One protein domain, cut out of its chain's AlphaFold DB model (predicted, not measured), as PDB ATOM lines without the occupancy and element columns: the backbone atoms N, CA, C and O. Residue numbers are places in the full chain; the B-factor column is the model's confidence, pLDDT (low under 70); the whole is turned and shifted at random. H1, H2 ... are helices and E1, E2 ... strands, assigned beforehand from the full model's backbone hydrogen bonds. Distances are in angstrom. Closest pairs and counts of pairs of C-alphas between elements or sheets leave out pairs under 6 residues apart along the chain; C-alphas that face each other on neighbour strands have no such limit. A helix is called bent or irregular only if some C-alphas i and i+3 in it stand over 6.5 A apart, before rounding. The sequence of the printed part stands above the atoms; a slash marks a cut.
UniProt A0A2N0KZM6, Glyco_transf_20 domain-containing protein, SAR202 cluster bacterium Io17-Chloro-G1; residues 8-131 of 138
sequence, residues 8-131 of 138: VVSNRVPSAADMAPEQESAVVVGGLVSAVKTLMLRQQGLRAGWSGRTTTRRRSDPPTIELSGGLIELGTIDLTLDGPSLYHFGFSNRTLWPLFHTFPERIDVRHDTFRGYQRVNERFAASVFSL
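AT A GLANCE: This is residues 8 to 131 of the 138 residues of the protein "Glyco_transf_20 domain-containing protein" of SAR202 cluster bacterium Io17-Chloro-G1 (UniProt A0A2N0KZM6). A small, strongly twisted sheet of three parallel strands, order E1 E2 E3, is covered by H3 on one face and H1 on the other, in three layers; H2 grazes the sheet and packs on H3. The printed part has 124 residues, ordered E1 H1 E2 E3 H2 H3, class mixed. It is compact, radius of gyration of the C-alphas 15.6 A, and flat, spanning 43 by 37 by 20 A.

IN THESE COORDINATES: E2, residues 46 to 55, 22.1 A, bends by 73 degrees at residue 52. E1, residues 8 to 12, begins at C-alpha (63.680, 80.537, 107.384). E3 is residues 73 to 80, 22.9 A. H1, residues 31 to 43, is irregular, C-alphas 35 and 38 being 7.7 A apart; H2, residues 83 to 100, only just, C-alphas 89 and 92 being 6.6 A apart. H3, residues 111 to 129, 26.8 A, ends at C-alpha (53.190, 86.009, 110.207).

HOW THE PARTS SIT: N 8 and O 46, 2.8 A, join E1 and E2 within hydrogen-bond range; N 47 and O 73, 2.8 A, E2 and E3. E1, H1 and E2 form a strand-helix-strand unit, parallel neighbour strands with a helix between along the chain, its crossover right-handed. H3 is on the sheet, height 7.7 A; the closest C-alphas of H3 and E3 are Ile 77 and Phe 124, 7.3 A. H1 is on the opposite face. H3 touches H2 with residues 112 to 120 alone, about perpendicular at 74 degrees, C-alphas of Leu 86 and Thr 113 closest at 4.3 A. Every O i to N i+4 pair is within range in H3, 6 of 9 in H1, 7 of 14 in H2.

THE WHOLE: The C-alphas farthest apart, Glu 22 and His 111, are 44.5 A apart. The printed part has no cut. The links E1 to H1 and E2 to E3 are long. Residues 21 to 30 have pLDDT under 70.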
ATOM      1  N   VAL A   8      62.476  79.703 107.496       93.50
ATOM      2  CA  VAL A   8      63.680  80.537 107.384       93.50
ATOM      3  C   VAL A   8      63.329  81.875 106.749       93.50
ATOM      4  O   VAL A   8      63.012  81.934 105.559       93.50
ATOM      5  N   VAL A   9      63.469  82.962 107.509       94.62
ATOM      6  CA  VAL A   9      63.348  84.332 106.990       94.62
ATOM      7  C   VAL A   9      64.736  84.905 106.733       94.62
ATOM      8  O   VAL A   9      65.590  84.943 107.616       94.62
ATOM      9  N   SER A  10      64.992  85.354 105.507       92.75
ATOM     10  CA  SER A  10      66.284  85.937 105.144       92.75
ATOM     11  C   SER A  10      66.137  87.094 104.164       92.75
ATOM     12  O   SER A  10      65.084  87.306 103.570       92.75
ATOM     13  N   ASN A  11      67.211  87.863 103.981       92.31
ATOM     14  CA  ASN A  11      67.179  89.059 103.143       92.31
ATOM     15  C   ASN A  11      66.727  88.786 101.697       92.31
ATOM     16  O   ASN A  11      66.045  89.620 101.115       92.31
ATOM     17  N   ARG A  12      67.115  87.651 101.110       87.25
ATOM     18  CA  ARG A  12      66.788  87.266  99.733       87.25
ATOM     19  C   ARG A  12      66.291  85.834  99.696       87.25
ATOM     20  O   ARG A  12      66.869  84.964 100.346       87.25
ATOM     21  N   VAL A  13      65.274  85.594  98.878       87.81
ATOM     22  CA  VAL A  13      64.878  84.232  98.521       87.81
ATOM     23  C   VAL A  13      65.819  83.748  97.410       87.81
ATOM     24  O   VAL A  13      65.983  84.464  96.419       87.81
ATOM     25  N   PRO A  14      66.486  82.593  97.578       81.25
ATOM     26  CA  PRO A  14      67.266  81.984  96.507       81.25
ATOM     27  C   PRO A  14      66.340  81.525  95.373       81.25
ATOM     28  O   PRO A  14      65.127  81.404  95.557       81.25
ATOM     29  N   SER A  15      66.887  81.267  94.189       77.38
ATOM     30  CA  SER A  15      66.070  80.759  93.088       77.38
ATOM     31  C   SER A  15      65.563  79.342  93.383       77.38
ATOM     32  O   SER A  15      66.159  78.595  94.162       77.38
ATOM     33  N   ALA A  16      64.471  78.937  92.730       75.31
ATOM     34  CA  ALA A  16      63.995  77.554  92.808       75.31
ATOM     35  C   ALA A  16      65.068  76.551  92.348       75.31
ATOM     36  O   ALA A  16      65.149  75.456  92.901       75.31
ATOM     37  N   ALA A  17      65.918  76.950  91.392       74.94
ATOM     38  CA  ALA A  17      67.060  76.157  90.961       74.94
ATOM     39  C   ALA A  17      68.018  75.904  92.133       74.94
ATOM     40  O   ALA A  17      68.242  74.745  92.452       74.94
ATOM     41  N   ASP A  18      68.458  76.947  92.851       73.81
ATOM     42  CA  ASP A  18      69.389  76.831  93.993       73.81
ATOM     43  C   ASP A  18      68.889  75.871  95.092       73.81
ATOM     44  O   ASP A  18      69.671  75.272  95.841       73.81
ATOM     45  N   MET A  19      67.568  75.713  95.205       72.62
ATOM     46  CA  MET A  19      66.912  74.863  96.198       72.62
ATOM     47  C   MET A  19      66.586  73.453  95.683       72.62
ATOM     48  O   MET A  19      66.105  72.632  96.462       72.62
ATOM     49  N   ALA A  20      66.881  73.138  94.419       72.69
ATOM     50  CA  ALA A  20      66.594  71.837  93.829       72.69
ATOM     51  C   ALA A  20      67.354  70.699  94.553       72.69
ATOM     52  O   ALA A  20      68.526  70.887  94.917       72.69
ATOM     53  N   PRO A  21      66.731  69.515  94.745       66.88
ATOM     54  CA  PRO A  21      67.352  68.376  95.432       66.88
ATOM     55  C   PRO A  21      68.620  67.871  94.736       66.88
ATOM     56  O   PRO A  21      69.593  67.529  95.395       66.88
ATOM     57  N   GLU A  22      68.634  67.892  93.402       67.38
ATOM     58  CA  GLU A  22      69.747  67.409  92.567       67.38
ATOM     59  C   GLU A  22      71.008  68.288  92.665       67.38
ATOM     60  O   GLU A  22      72.081  67.924  92.192       67.38
ATOM     61  N   GLN A  23      70.894  69.447  93.316       60.84
ATOM     62  CA  GLN A  23      71.967  70.413  93.528       60.84
ATOM     63  C   GLN A  23      72.492  70.371  94.969       60.84
ATOM     64  O   GLN A  23      72.705  71.412  95.592       60.84
ATOM     65  N   GLU A  24      72.671  69.178  95.536       53.88
ATOM     66  CA  GLU A  24      73.325  69.014  96.846       53.88
ATOM     67  C   GLU A  24      74.811  69.427  96.792       53.88
ATOM     68  O   GLU A  24      75.359  69.915  97.776       53.88
ATOM     69  N   SER A  25      75.425  69.330  95.605       48.97
ATOM     70  CA  SER A  25      76.843  69.629  95.343       48.97
ATOM     71  C   SER A  25      77.088  70.955  94.609       48.97
ATOM     72  O   SER A  25      78.241  71.312  94.363       48.97
ATOM     73  N   ALA A  26      76.036  71.672  94.196       52.78
ATOM     74  CA  ALA A  26      76.200  72.944  93.496       52.78
ATOM     75  C   ALA A  26      76.588  74.037  94.500       52.78
ATOM     76  O   ALA A  26      75.996  74.147  95.574       52.78
ATOM     77  N   VAL A  27      77.582  74.858  94.154       49.91
ATOM     78  CA  VAL A  27      78.004  75.999  94.973       49.91
ATOM     79  C   VAL A  27      76.882  77.035  94.974       49.91
ATOM     80  O   VAL A  27      76.814  77.896  94.099       49.91
ATOM     81  N   VAL A  28      75.979  76.945  95.948       55.66
ATOM     82  CA  VAL A  28      74.966  77.976  96.157       55.66
ATOM     83  C   VAL A  28      75.662  79.227  96.683       55.66
ATOM     84  O   VAL A  28      76.412  79.183  97.663       55.66
ATOM     85  N   VAL A  29      75.429  80.364  96.029       57.31
ATOM     86  CA  VAL A  29      75.999  81.644  96.454       57.31
ATOM     87  C   VAL A  29      75.327  82.075  97.762       57.31
ATOM     88  O   VAL A  29      74.201  82.566  97.774       57.31
ATOM     89  N   GLY A  30      76.039  81.895  98.876       65.75
ATOM     90  CA  GLY A  30      75.652  82.375 100.205       65.75
ATOM     91  C   GLY A  30      75.583  81.263 101.251       65.75
ATOM     92  O   GLY A  30      74.719  80.391 101.193       65.75
ATOM     93  N   GLY A  31      76.446  81.345 102.271       73.94
ATOM     94  CA  GLY A  31      76.576  80.312 103.311       73.94
ATOM     95  C   GLY A  31      75.289  80.009 104.088       73.94
ATOM     96  O   GLY A  31      75.116  78.892 104.567       73.94
ATOM     97  N   LEU A  32      74.345  80.955 104.151       78.19
ATOM     98  CA  LEU A  32      73.044  80.731 104.782       78.19
ATOM     99  C   LEU A  32      72.173  79.726 104.016       78.19
ATOM    100  O   LEU A  32      71.401  79.010 104.644       78.19
ATOM    101  N   VAL A  33      72.236  79.678 102.680       76.62
ATOM    102  CA  VAL A  33      71.422  78.720 101.913       76.62
ATOM    103  C   VAL A  33      71.960  77.310 102.132       76.62
ATOM    104  O   VAL A  33      71.200  76.428 102.532       76.62
ATOM    105  N   SER A  34      73.274  77.126 101.982       74.94
ATOM    106  CA  SER A  34      73.932  75.831 102.179       74.94
ATOM    107  C   SER A  34      73.751  75.282 103.595       74.94
ATOM    108  O   SER A  34      73.522  74.089 103.755       74.94
ATOM    109  N   ALA A  35      73.787  76.140 104.622       81.56
ATOM    110  CA  ALA A  35      73.686  75.710 106.017       81.56
ATOM    111  C   ALA A  35      72.320  75.110 106.398       81.56
ATOM    112  O   ALA A  35      72.256  74.268 107.291       81.56
ATOM    113  N   VAL A  36      71.227  75.532 105.751       85.25
ATOM    114  CA  VAL A  36      69.861  75.151 106.168       85.25
ATOM    115  C   VAL A  36      69.100  74.317 105.133       85.25
ATOM    116  O   VAL A  36      68.090  73.710 105.482       85.25
ATOM    117  N   LYS A  37      69.574  74.233 103.879       82.94
ATOM    118  CA  LYS A  37      68.884  73.547 102.764       82.94
ATOM    119  C   LYS A  37      68.475  72.111 103.106       82.94
ATOM    120  O   LYS A  37      67.308  71.764 102.946       82.94
ATOM    121  N   THR A  38      69.396  71.295 103.625       83.19
ATOM    122  CA  THR A  38      69.127  69.884 103.964       83.19
ATOM    123  C   THR A  38      68.020  69.739 105.008       83.19
ATOM    124  O   THR A  38      67.171  68.855 104.896       83.19
ATOM    125  N   LEU A  39      67.999  70.613 106.018       84.62
ATOM    126  CA  LEU A  39      66.972  70.583 107.057       84.62
ATOM    127  C   LEU A  39      65.609  71.011 106.505       84.62
ATOM    128  O   LEU A  39      64.603  70.364 106.789       84.62
ATOM    129  N   MET A  40      65.587  72.044 105.657       85.56
ATOM    130  CA  MET A  40      64.364  72.519 105.008       85.56
ATOM    131  C   MET A  40      63.745  71.464 104.084       85.56
ATOM    132  O   MET A  40      62.531  71.286 104.127       85.56
ATOM    133  N   LEU A  41      64.557  70.729 103.310       83.12
ATOM    134  CA  LEU A  41      64.078  69.620 102.470       83.12
ATOM    135  C   LEU A  41      63.407  68.525 103.310       83.12
ATOM    136  O   LEU A  41      62.355  68.014 102.939       83.12
ATOM    137  N   ARG A  42      63.995  68.177 104.462       83.75
ATOM    138  CA  ARG A  42      63.462  67.135 105.354       83.75
ATOM    139  C   ARG A  42      62.163  67.543 106.048       83.75
ATOM    140  O   ARG A  42      61.335  66.680 106.311       83.75
ATOM    141  N   GLN A  43      62.003  68.827 106.366       84.75
ATOM    142  CA  GLN A  43      60.864  69.343 107.135       84.75
ATOM    143  C   GLN A  43      59.778  70.008 106.280       84.75
ATOM    144  O   GLN A  43      58.822  70.526 106.848       84.75
ATOM    145  N   GLN A  44      59.921  70.020 104.947       81.44
ATOM    146  CA  GLN A  44      59.028  70.757 104.037       81.44
ATOM    147  C   GLN A  44      58.859  72.220 104.489       81.44
ATOM    148  O   GLN A  44      57.757  72.744 104.642       81.44
ATOM    149  N   GLY A  45      59.996  72.851 104.799       87.50
ATOM    150  CA  GLY A  45      60.050  74.182 105.395       87.50
ATOM    151  C   GLY A  45      59.608  75.304 104.453       87.50
ATOM    152  O   GLY A  45      59.601  75.154 103.230       87.50
ATOM    153  N   LEU A  46      59.314  76.466 105.036       90.62
ATOM    154  CA  LEU A  46      59.058  77.717 104.316       90.62
ATOM    155  C   LEU A  46      60.337  78.556 104.292       90.62
ATOM    156  O   LEU A  46      60.959  78.781 105.329       90.62
ATOM    157  N   ARG A  47      60.730  79.066 103.126       91.12
ATOM    158  CA  ARG A  47      61.804  80.055 102.989       91.12
ATOM    159  C   ARG A  47      61.234  81.379 102.519       91.12
ATOM    160  O   ARG A  47      60.811  81.476 101.373       91.12
ATOM    161  N   ALA A  48      61.276  82.404 103.361       94.19
ATOM    162  CA  ALA A  48      60.710  83.710 103.051       94.19
ATOM    163  C   ALA A  48      61.767  84.822 102.950       94.19
ATOM    164  O   ALA A  48      62.803  84.788 103.621       94.19
ATOM    165  N   GLY A  49      61.507  85.829 102.114       94.31
ATOM    166  CA  GLY A  49      62.398  86.979 101.950       94.31
ATOM    167  C   GLY A  49      62.078  87.855 100.741       94.31
ATOM    168  O   GLY A  49      61.053  87.692 100.079       94.31
ATOM    169  N   TRP A  50      62.987  88.776 100.407       95.00
ATOM    170  CA  TRP A  50      62.823  89.624  99.224       95.00
ATOM    171  C   TRP A  50      63.007  88.830  97.927       95.00
ATOM    172  O   TRP A  50      64.017  88.143  97.747       95.00
ATOM    173  N   SER A  51      62.074  89.009  96.991       91.44
ATOM    174  CA  SER A  51      62.133  88.469  95.624       91.44
ATOM    175  C   SER A  51      63.273  89.045  94.775       91.44
ATOM    176  O   SER A  51      63.691  88.454  93.784       91.44
ATOM    177  N   GLY A  52      63.754  90.239  95.126       91.56
ATOM    178  CA  GLY A  52      64.603  91.064  94.270       91.56
ATOM    179  C   GLY A  52      63.890  92.087  93.411       91.56
ATOM    180  O   GLY A  52      64.555  92.918  92.799       91.56
ATOM    181  N   ARG A  53      62.561  92.053  93.389       92.44
ATOM    182  CA  ARG A  53      61.721  92.948  92.603       92.44
ATOM    183  C   ARG A  53      61.140  94.054  93.470       92.44
ATOM    184  O   ARG A  53      61.095  93.968  94.701       92.44
ATOM    185  N   THR A  54      60.688  95.099  92.799       94.31
ATOM    186  CA  THR A  54      59.914  96.175  93.407       94.31
ATOM    187  C   THR A  54      58.472  96.125  92.932       94.31
ATOM    188  O   THR A  54      58.202  95.737  91.797       94.31
ATOM    189  N   THR A  55      57.559  96.603  93.766       92.94
ATOM    190  CA  THR A  55      56.135  96.727  93.461       92.94
ATOM    191  C   THR A  55      55.681  98.187  93.509       92.94
ATOM    192  O   THR A  55      56.259  99.013  94.219       92.94
ATOM    193  N   THR A  56      54.623  98.505  92.759       92.81
ATOM    194  CA  THR A  56      53.920  99.799  92.802       92.81
ATOM    195  C   THR A  56      52.939  99.902  93.972       92.81
ATOM    196  O   THR A  56      52.366 100.972  94.192       92.81
ATOM    197  N   ARG A  57      52.750  98.816  94.739       88.62
ATOM    198  CA  ARG A  57      51.962  98.836  95.977       88.62
ATOM    199  C   ARG A  57      52.525  99.868  96.943       88.62
ATOM    200  O   ARG A  57      53.739 100.019  97.104       88.62
ATOM    201  N   ARG A  58      51.624 100.570  97.612       85.31
ATOM    202  CA  ARG A  58      51.967 101.559  98.626       85.31
ATOM    203  C   ARG A  58      52.399 100.853  99.901       85.31
ATOM    204  O   ARG A  58      52.025  99.716 100.183       85.31
ATOM    205  N   ARG A  59      53.142 101.581 100.734       77.88
ATOM    206  CA  ARG A  59      53.520 101.110 102.071       77.88
ATOM    207  C   ARG A  59      52.302 100.767 102.941       77.88
ATOM    208  O   ARG A  59      52.397  99.858 103.750       77.88
ATOM    209  N   SER A  60      51.202 101.504 102.782       82.06
ATOM    210  CA  SER A  60      49.944 101.296 103.510       82.06
ATOM    211  C   SER A  60      49.174 100.054 103.069       82.06
ATOM    212  O   SER A  60      48.259  99.639 103.773       82.06
ATOM    213  N   ASP A  61      49.500  99.492 101.904       84.38
ATOM    214  CA  ASP A  61      48.796  98.320 101.404       84.38
ATOM    215  C   ASP A  61      49.195  97.095 102.229       84.38
ATOM    216  O   ASP A  61      50.371  96.976 102.607       84.38
ATOM    217  N   PRO A  62      48.268  96.143 102.443       81.19
ATOM    218  CA  PRO A  62      48.584  94.910 103.136       81.19
ATOM    219  C   PRO A  62      49.810  94.224 102.514       81.19
ATOM    220  O   PRO A  62      49.928  94.201 101.272       81.19
ATOM    221  N   PRO A  63      50.721  93.698 103.350       81.19
ATOM    222  CA  PRO A  63      51.848  92.907 102.887       81.19
ATOM    223  C   PRO A  63      51.340  91.677 102.133       81.19
ATOM    224  O   PRO A  63      50.298  91.113 102.458       81.19
ATOM    225  N   THR A  64      52.077  91.281 101.101       82.19
ATOM    226  CA  THR A  64      51.788  90.085 100.310       82.19
ATOM    227  C   THR A  64      53.023  89.205 100.268       82.19
ATOM    228  O   THR A  64      54.151  89.690 100.403       82.19
ATOM    229  N   ILE A  65      52.791  87.913 100.098       87.56
ATOM    230  CA  ILE A  65      53.814  86.890  99.948       87.56
ATOM    231  C   ILE A  65      53.326  85.913  98.881       87.56
ATOM    232  O   ILE A  65      52.182  85.465  98.932       87.56
ATOM    233  N   GLU A  66      54.157  85.656  97.879       85.19
ATOM    234  CA  GLU A  66      53.856  84.695  96.814       85.19
ATOM    235  C   GLU A  66      54.564  83.378  97.122       85.19
ATOM    236  O   GLU A  66      55.728  83.388  97.518       85.19
ATOM    237  N   LEU A  67      53.856  82.256  96.965       86.94
ATOM    238  CA  LEU A  67      54.354  80.920  97.294       86.94
ATOM    239  C   LEU A  67      54.649  80.142  96.011       86.94
ATOM    240  O   LEU A  67      53.825  80.109  95.097       86.94
ATOM    241  N   SER A  68      55.814  79.499  95.941       82.38
ATOM    242  CA  SER A  68      56.229  78.727  94.759       82.38
ATOM    243  C   SER A  68      55.525  77.375  94.591       82.38
ATOM    244  O   SER A  68      55.547  76.830  93.490       82.38
ATOM    245  N   GLY A  69      54.958  76.801  95.662       74.62
ATOM    246  CA  GLY A  69      54.331  75.471  95.644       74.62
ATOM    247  C   GLY A  69      55.299  74.293  95.431       74.62
ATOM    248  O   GLY A  69      54.872  73.224  94.998       74.62
ATOM    249  N   GLY A  70      56.601  74.482  95.678       77.06
ATOM    250  CA  GLY A  70      57.625  73.435  95.560       77.06
ATOM    251  C   GLY A  70      57.809  72.583  96.825       77.06
ATOM    252  O   GLY A  70      57.173  72.822  97.845       77.06
ATOM    253  N   LEU A  71      58.740  71.616  96.775       76.94
ATOM    254  CA  LEU A  71      59.125  70.772  97.929       76.94
ATOM    255  C   LEU A  71      59.591  71.589  99.146       76.94
ATOM    256  O   LEU A  71      59.362  71.202 100.289       76.94
ATOM    257  N   ILE A  72      60.266  72.705  98.877       82.00
ATOM    258  CA  ILE A  72      60.456  73.795  99.829       82.00
ATOM    259  C   ILE A  72      59.577  74.928  99.336       82.00
ATOM    260  O   ILE A  72      59.697  75.358  98.182       82.00
ATOM    261  N   GLU A  73      58.722  75.423 100.216       88.88
ATOM    262  CA  GLU A  73      57.869  76.546  99.888       88.88
ATOM    263  C   GLU A  73      58.710  77.826  99.891       88.88
ATOM    264  O   GLU A  73      59.363  78.156 100.881       88.88
ATOM    265  N   LEU A  74      58.750  78.534  98.762       89.88
ATOM    266  CA  LEU A  74      59.465  79.803  98.648       89.88
ATOM    267  C   LEU A  74      58.457  80.943  98.723       89.88
ATOM    268  O   LEU A  74      57.632  81.078  97.826       89.88
ATOM    269  N   GLY A  75      58.551  81.736  99.785       92.88
ATOM    270  CA  GLY A  75      57.730  82.905 100.058       92.88
ATOM    271  C   GLY A  75      58.419  84.203  99.650       92.88
ATOM    272  O   GLY A  75      59.275  84.722 100.369       92.88
ATOM    273  N   THR A  76      58.054  84.765  98.506       93.44
ATOM    274  CA  THR A  76      58.672  85.990  97.986       93.44
ATOM    275  C   THR A  76      57.868  87.234  98.343       93.44
ATOM    276  O   THR A  76      56.649  87.286  98.195       93.44
ATOM    277  N   ILE A  77      58.569  88.269  98.808       94.62
ATOM    278  CA  ILE A  77      57.992  89.561  99.188       94.62
ATOM    279  C   ILE A  77      58.604  90.636  98.296       94.62
ATOM    280  O   ILE A  77      59.816  90.840  98.326       94.62
ATOM    281  N   ASP A  78      57.783  91.354  97.534       94.69
ATOM    282  CA  ASP A  78      58.230  92.521  96.770       94.69
ATOM    283  C   ASP A  78      58.295  93.763  97.673       94.69
ATOM    284  O   ASP A  78      57.393  94.040  98.477       94.69
ATOM    285  N   LEU A  79      59.374  94.534  97.526       94.31
ATOM    286  CA  LEU A  79      59.563  95.790  98.254       94.31
ATOM    287  C   LEU A  79      58.947  96.965  97.492       94.31
ATOM    288  O   LEU A  79      58.783  96.919  96.275       94.31
ATOM    289  N   THR A  80      58.642  98.054  98.193       94.50
ATOM    290  CA  THR A  80      58.306  99.330  97.543       94.50
ATOM    291  C   THR A  80      59.485  99.833  96.705       94.50
ATOM    292  O   THR A  80      60.621  99.399  96.899       94.50
ATOM    293  N   LEU A  81      59.237 100.761  95.776       94.50
ATOM    294  CA  LEU A  81      60.267 101.294  94.867       94.50
ATOM    295  C   LEU A  81      61.514 101.840  95.589       94.50
ATOM    296  O   LEU A  81      62.633 101.652  95.121       94.50
ATOM    297  N   ASP A  82      61.331 102.481  96.742       94.88
ATOM    298  CA  ASP A  82      62.397 103.011  97.601       94.88
ATOM    299  C   ASP A  82      62.987 101.968  98.567       94.88
ATOM    300  O   ASP A  82      64.056 102.173  99.142       94.88
ATOM    301  N   GLY A  83      62.310 100.834  98.751       94.69
ATOM    302  CA  GLY A  83      62.696  99.792  99.695       94.69
ATOM    303  C   GLY A  83      64.141  99.334  99.499       94.69
ATOM    304  O   GLY A  83      64.922  99.432 100.444       94.69
ATOM    305  N   PRO A  84      64.557  98.897  98.295       96.44
ATOM    306  CA  PRO A  84      65.919  98.421  98.063       96.44
ATOM    307  C   PRO A  84      67.008  99.441  98.412       96.44
ATOM    308  O   PRO A  84      68.023  99.056  98.995       96.44
ATOM    309  N   SER A  85      66.811 100.721  98.075       97.31
ATOM    310  CA  SER A  85      67.810 101.773  98.304       97.31
ATOM    311  C   SER A  85      67.908 102.181  99.770       97.31
ATOM    312  O   SER A  85      68.999 102.502 100.233       97.31
ATOM    313  N   LEU A  86      66.806 102.128 100.520       97.56
ATOM    314  CA  LEU A  86      66.808 102.458 101.944       97.56
ATOM    315  C   LEU A  86      67.229 101.275 102.830       97.56
ATOM    316  O   LEU A  86      67.893 101.477 103.844       97.56
ATOM    317  N   TYR A  87      66.869 100.051 102.441       97.62
ATOM    318  CA  TYR A  87      67.114  98.829 103.205       97.62
ATOM    319  C   TYR A  87      68.408  98.130 102.775       97.62
ATOM    320  O   TYR A  87      69.420  98.247 103.463       97.62
ATOM    321  N   HIS A  88      68.406  97.423 101.640       96.50
ATOM    322  CA  HIS A  88      69.517  96.546 101.268       96.50
ATOM    323  C   HIS A  88      70.761  97.340 100.862       96.50
ATOM    324  O   HIS A  88      71.831  97.142 101.426       96.50
ATOM    325  N   PHE A  89      70.626  98.267  99.914       96.50
ATOM    326  CA  PHE A  89      71.729  99.123  99.463       96.50
ATOM    327  C   PHE A  89      71.975 100.325 100.383       96.50
ATOM    328  O   PHE A  89      72.987 101.005 100.230       96.50
ATOM    329  N   GLY A  90      71.050 100.574 101.311       97.69
ATOM    330  CA  GLY A  90      71.136 101.588 102.353       97.69
ATOM    331  C   GLY A  90      71.640 100.973 103.648       97.69
ATOM    332  O   GLY A  90      72.771 100.506 103.712       97.69
ATOM    333  N   PHE A  91      70.799 100.952 104.679       98.38
ATOM    334  CA  PHE A  91      71.210 100.636 106.049       98.38
ATOM    335  C   PHE A  91      71.958  99.297 106.189       98.38
ATOM    336  O   PHE A  91      72.983  99.227 106.864       98.38
ATOM    337  N   SER A  92      71.506  98.237 105.511       97.62
ATOM    338  CA  SER A  92      72.137  96.917 105.624       97.62
ATOM    339  C   SER A  92      73.586  96.926 105.128       97.62
ATOM    340  O   SER A  92      74.471  96.475 105.850       97.62
ATOM    341  N   ASN A  93      73.858  97.471 103.938       97.25
ATOM    342  CA  ASN A  93      75.196  97.410 103.329       97.25
ATOM    343  C   ASN A  93      76.052  98.668 103.528       97.25
ATOM    344  O   ASN A  93      77.262  98.612 103.329       97.25
ATOM    345  N   ARG A  94      75.456  99.801 103.909       98.00
ATOM    346  CA  ARG A  94      76.169 101.061 104.178       98.00
ATOM    347  C   ARG A  94      76.374 101.320 105.666       98.00
ATOM    348  O   ARG A  94      77.260 102.088 106.013       98.00
ATOM    349  N   THR A  95      75.603 100.669 106.538       98.06
ATOM    350  CA  THR A  95      75.716 100.838 107.994       98.06
ATOM    351  C   THR A  95      76.113  99.533 108.681       98.06
ATOM    352  O   THR A  95      77.202  99.448 109.240       98.06
ATOM    353  N   LEU A  96      75.265  98.499 108.624       98.00
ATOM    354  CA  LEU A  96      75.464  97.269 109.406       98.00
ATOM    355  C   LEU A  96      76.639  96.432 108.904       98.00
ATOM    356  O   LEU A  96      77.451  95.978 109.704       98.00
ATOM    357  N   TRP A  97      76.743  96.232 107.589       97.69
ATOM    358  CA  TRP A  97      77.821  95.440 107.009       97.69
ATOM    359  C   TRP A  97      79.211  95.992 107.375       97.69
ATOM    360  O   TRP A  97      79.962  95.251 108.004       97.69
ATOM    361  N   PRO A  98      79.572  97.265 107.098       97.94
ATOM    362  CA  PRO A  98      80.888  97.781 107.483       97.94
ATOM    363  C   PRO A  98      81.108  97.782 109.003       97.94
ATOM    364  O   PRO A  98      82.207  97.454 109.449       97.94
ATOM    365  N   LEU A  99      80.066  98.056 109.799       97.25
ATOM    366  CA  LEU A  99      80.136  97.991 111.261       97.25
ATOM    367  C   LEU A  99      80.513  96.588 111.760       97.25
ATOM    368  O   LEU A  99      81.425  96.447 112.571       97.25
ATOM    369  N   PHE A 100      79.848  95.546 111.260       97.75
ATOM    370  CA  PHE A 100      80.096  94.159 111.671       97.75
ATOM    371  C   PHE A 100      81.360  93.549 111.058       97.75
ATOM    372  O   PHE A 100      81.817  92.512 111.531       97.75
ATOM    373  N   HIS A 101      81.950  94.199 110.054       97.25
ATOM    374  CA  HIS A 101      83.180  93.755 109.395       97.25
ATOM    375  C   HIS A 101      84.380  94.652 109.716       97.25
ATOM    376  O   HIS A 101      85.362  94.655 108.983       97.25
ATOM    377  N   THR A 102      84.320  95.391 110.831       96.12
ATOM    378  CA  THR A 102      85.468  96.149 111.359       96.12
ATOM    379  C   THR A 102      85.972  97.267 110.427       96.12
ATOM    380  O   THR A 102      87.144  97.630 110.478       96.12
ATOM    381  N   PHE A 103      85.074  97.862 109.627       96.56
ATOM    382  CA  PHE A 103      85.340  99.013 108.747       96.56
ATOM    383  C   PHE A 103      84.583 100.277 109.211       96.56
ATOM    384  O   PHE A 103      83.689 100.757 108.499       96.56
ATOM    385  N   PRO A 104      84.860 100.817 110.413       94.88
ATOM    386  CA  PRO A 104      84.112 101.944 110.970       94.88
ATOM    387  C   PRO A 104      84.154 103.205 110.094       94.88
ATOM    388  O   PRO A 104      83.187 103.961 110.053       94.88
ATOM    389  N   GLU A 105      85.229 103.406 109.336       97.00
ATOM    390  CA  GLU A 105      85.410 104.523 108.410       97.00
ATOM    391  C   GLU A 105      84.462 104.488 107.200       97.00
ATOM    392  O   GLU A 105      84.317 105.486 106.498       97.00
ATOM    393  N   ARG A 106      83.814 103.343 106.943       96.81
ATOM    394  CA  ARG A 106      82.873 103.144 105.828       96.81
ATOM    395  C   ARG A 106      81.409 103.196 106.255       96.81
ATOM    396  O   ARG A 106      80.533 102.993 105.413       96.81
ATOM    397  N   ILE A 107      81.140 103.417 107.541       97.75
ATOM    398  CA  ILE A 107      79.783 103.484 108.077       97.75
ATOM    399  C   ILE A 107      79.127 104.800 107.638       97.75
ATOM    400  O   ILE A 107      79.608 105.884 107.949       97.75
ATOM    401  N   ASP A 108      77.976 104.694 106.977       96.88
ATOM    402  CA  ASP A 108      77.073 105.806 106.664       96.88
ATOM    403  C   ASP A 108      75.769 105.630 107.457       96.88
ATOM    404  O   ASP A 108      74.981 104.721 107.181       96.88
ATOM    405  N   VAL A 109      75.549 106.466 108.479       95.31
ATOM    406  CA  VAL A 109      74.331 106.449 109.307       95.31
ATOM    407  C   VAL A 109      73.396 107.561 108.849       95.31
ATOM    408  O   VAL A 109      73.670 108.741 109.061       95.31
ATOM    409  N   ARG A 110      72.243 107.191 108.283       97.75
ATOM    410  CA  ARG A 110      71.214 108.149 107.858       97.75
ATOM    411  C   ARG A 110      69.848 107.766 108.422       97.75
ATOM    412  O   ARG A 110      69.457 106.600 108.449       97.75
ATOM    413  N   HIS A 111      69.096 108.757 108.898       97.75
ATOM    414  CA  HIS A 111      67.791 108.518 109.531       97.75
ATOM    415  C   HIS A 111      66.753 107.942 108.554       97.75
ATOM    416  O   HIS A 111      65.861 107.195 108.951       97.75
ATOM    417  N   ASP A 112      66.826 108.310 107.276       98.00
ATOM    418  CA  ASP A 112      65.952 107.801 106.219       98.00
ATOM    419  C   ASP A 112      66.195 106.313 105.933       98.00
ATOM    420  O   ASP A 112      65.221 105.558 105.848       98.00
ATOM    421  N   THR A 113      67.458 105.881 105.857       98.31
ATOM    422  CA  THR A 113      67.821 104.471 105.650       98.31
ATOM    423  C   THR A 113      67.483 103.627 106.868       98.31
ATOM    424  O   THR A 113      66.882 102.571 106.700       98.31
ATOM    425  N   PHE A 114      67.735 104.109 108.090       98.38
ATOM    426  CA  PHE A 114      67.328 103.394 109.306       98.38
ATOM    427  C   PHE A 114      65.807 103.197 109.372       98.38
ATOM    428  O   PHE A 114      65.327 102.078 109.558       98.38
ATOM    429  N   ARG A 115      65.025 104.251 109.100       97.94
ATOM    430  CA  ARG A 115      63.563 104.121 109.004       97.94
ATOM    431  C   ARG A 115      63.159 103.177 107.878       97.94
ATOM    432  O   ARG A 115      62.238 102.392 108.042       97.94
ATOM    433  N   GLY A 116      63.796 103.245 106.709       96.75
ATOM    434  CA  GLY A 116      63.559 102.293 105.619       96.75
ATOM    435  C   GLY A 116      63.811 100.847 106.034       96.75
ATOM    436  O   GLY A 116      62.986  99.982 105.757       96.75
ATOM    437  N   TYR A 117      64.890 100.607 106.771       98.06
ATOM    438  CA  TYR A 117      65.243  99.296 107.292       98.06
ATOM    439  C   TYR A 117      64.196  98.745 108.256       98.06
ATOM    440  O   TYR A 117      63.731  97.622 108.060       98.06
ATOM    441  N   GLN A 118      63.765  99.537 109.242       97.88
ATOM    442  CA  GLN A 118      62.696  99.135 110.163       97.88
ATOM    443  C   GLN A 118      61.410  98.797 109.400       97.88
ATOM    444  O   GLN A 118      60.820  97.743 109.608       97.88
ATOM    445  N   ARG A 119      61.035  99.634 108.427       95.44
ATOM    446  CA  ARG A 119      59.823  99.456 107.612       95.44
ATOM    447  C   ARG A 119      59.828  98.187 106.772       95.44
ATOM    448  O   ARG A 119      58.797  97.534 106.643       95.44
ATOM    449  N   VAL A 120      60.966  97.847 106.173       95.81
ATOM    450  CA  VAL A 120      61.090  96.600 105.413       95.81
ATOM    451  C   VAL A 120      61.009  95.391 106.347       95.81
ATOM    452  O   VAL A 120      60.315  94.435 106.014       95.81
ATOM    453  N   ASN A 121      61.623  95.452 107.532       96.75
ATOM    454  CA  ASN A 121      61.514  94.380 108.527       96.75
ATOM    455  C   ASN A 121      60.079  94.206 109.050       96.75
ATOM    456  O   ASN A 121      59.608  93.078 109.139       96.75
ATOM    457  N   GLU A 122      59.354  95.298 109.317       95.44
ATOM    458  CA  GLU A 122      57.920  95.257 109.654       95.44
ATOM    459  C   GLU A 122      57.110  94.567 108.549       95.44
ATOM    460  O   GLU A 122      56.267  93.714 108.829       95.44
ATOM    461  N   ARG A 123      57.392  94.894 107.279       93.38
ATOM    462  CA  ARG A 123      56.729  94.271 106.128       93.38
ATOM    463  C   ARG A 123      57.044  92.781 106.033       93.38
ATOM    464  O   ARG A 123      56.130  92.005 105.783       93.38
ATOM    465  N   PHE A 124      58.294  92.375 106.255       95.44
ATOM    466  CA  PHE A 124      58.668  90.959 106.296       95.44
ATOM    467  C   PHE A 124      57.960  90.219 107.420       95.44
ATOM    468  O   PHE A 124      57.342  89.191 107.160       95.44
ATOM    469  N   ALA A 125      57.998  90.756 108.640       95.12
ATOM    470  CA  ALA A 125      57.337  90.156 109.790       95.12
ATOM    471  C   ALA A 125      55.840  89.964 109.521       95.12
ATOM    472  O   ALA A 125      55.323  88.868 109.697       95.12
ATOM    473  N   ALA A 126      55.162  90.994 109.010       93.88
ATOM    474  CA  ALA A 126      53.735  90.927 108.723       93.88
ATOM    475  C   ALA A 126      53.390  89.976 107.555       93.88
ATOM    476  O   ALA A 126      52.404  89.251 107.653       93.88
ATOM    477  N   SER A 127      54.203  89.929 106.488       93.19
ATOM    478  CA  SER A 127      54.052  88.953 105.392       93.19
ATOM    479  C   SER A 127      54.222  87.509 105.870       93.19
ATOM    480  O   SER A 127      53.479  86.628 105.451       93.19
ATOM    481  N   VAL A 128      55.228  87.243 106.708       94.25
ATOM    482  CA  VAL A 128      55.532  85.882 107.170       94.25
ATOM    483  C   VAL A 128      54.522  85.432 108.215       94.25
ATOM    484  O   VAL A 128      54.067  84.296 108.159       94.25
ATOM    485  N   PHE A 129      54.116  86.325 109.121       93.94
ATOM    486  CA  PHE A 129      53.190  86.009 110.207       93.94
ATOM    487  C   PHE A 129      51.866  85.412 109.712       93.94
ATOM    488  O   PHE A 129      51.348  84.497 110.342       93.94
ATOM    489  N   SER A 130      51.347  85.850 108.558       90.44
ATOM    490  CA  SER A 130      50.116  85.286 107.983       90.44
ATOM    491  C   SER A 130      50.237  83.831 107.513       90.44
ATOM    492  O   SER A 130      49.222  83.221 107.191       90.44
ATOM    493  N   LEU A 131      51.454  83.288 107.439       90.94
ATOM    494  CA  LEU A 131      51.731  81.915 107.015       90.94
ATOM    495  C   LEU A 131      52.116  80.990 108.174       90.94
ATOM    496  O   LEU A 131      52.295  79.795 107.939       90.94
TER     497      LEU A 131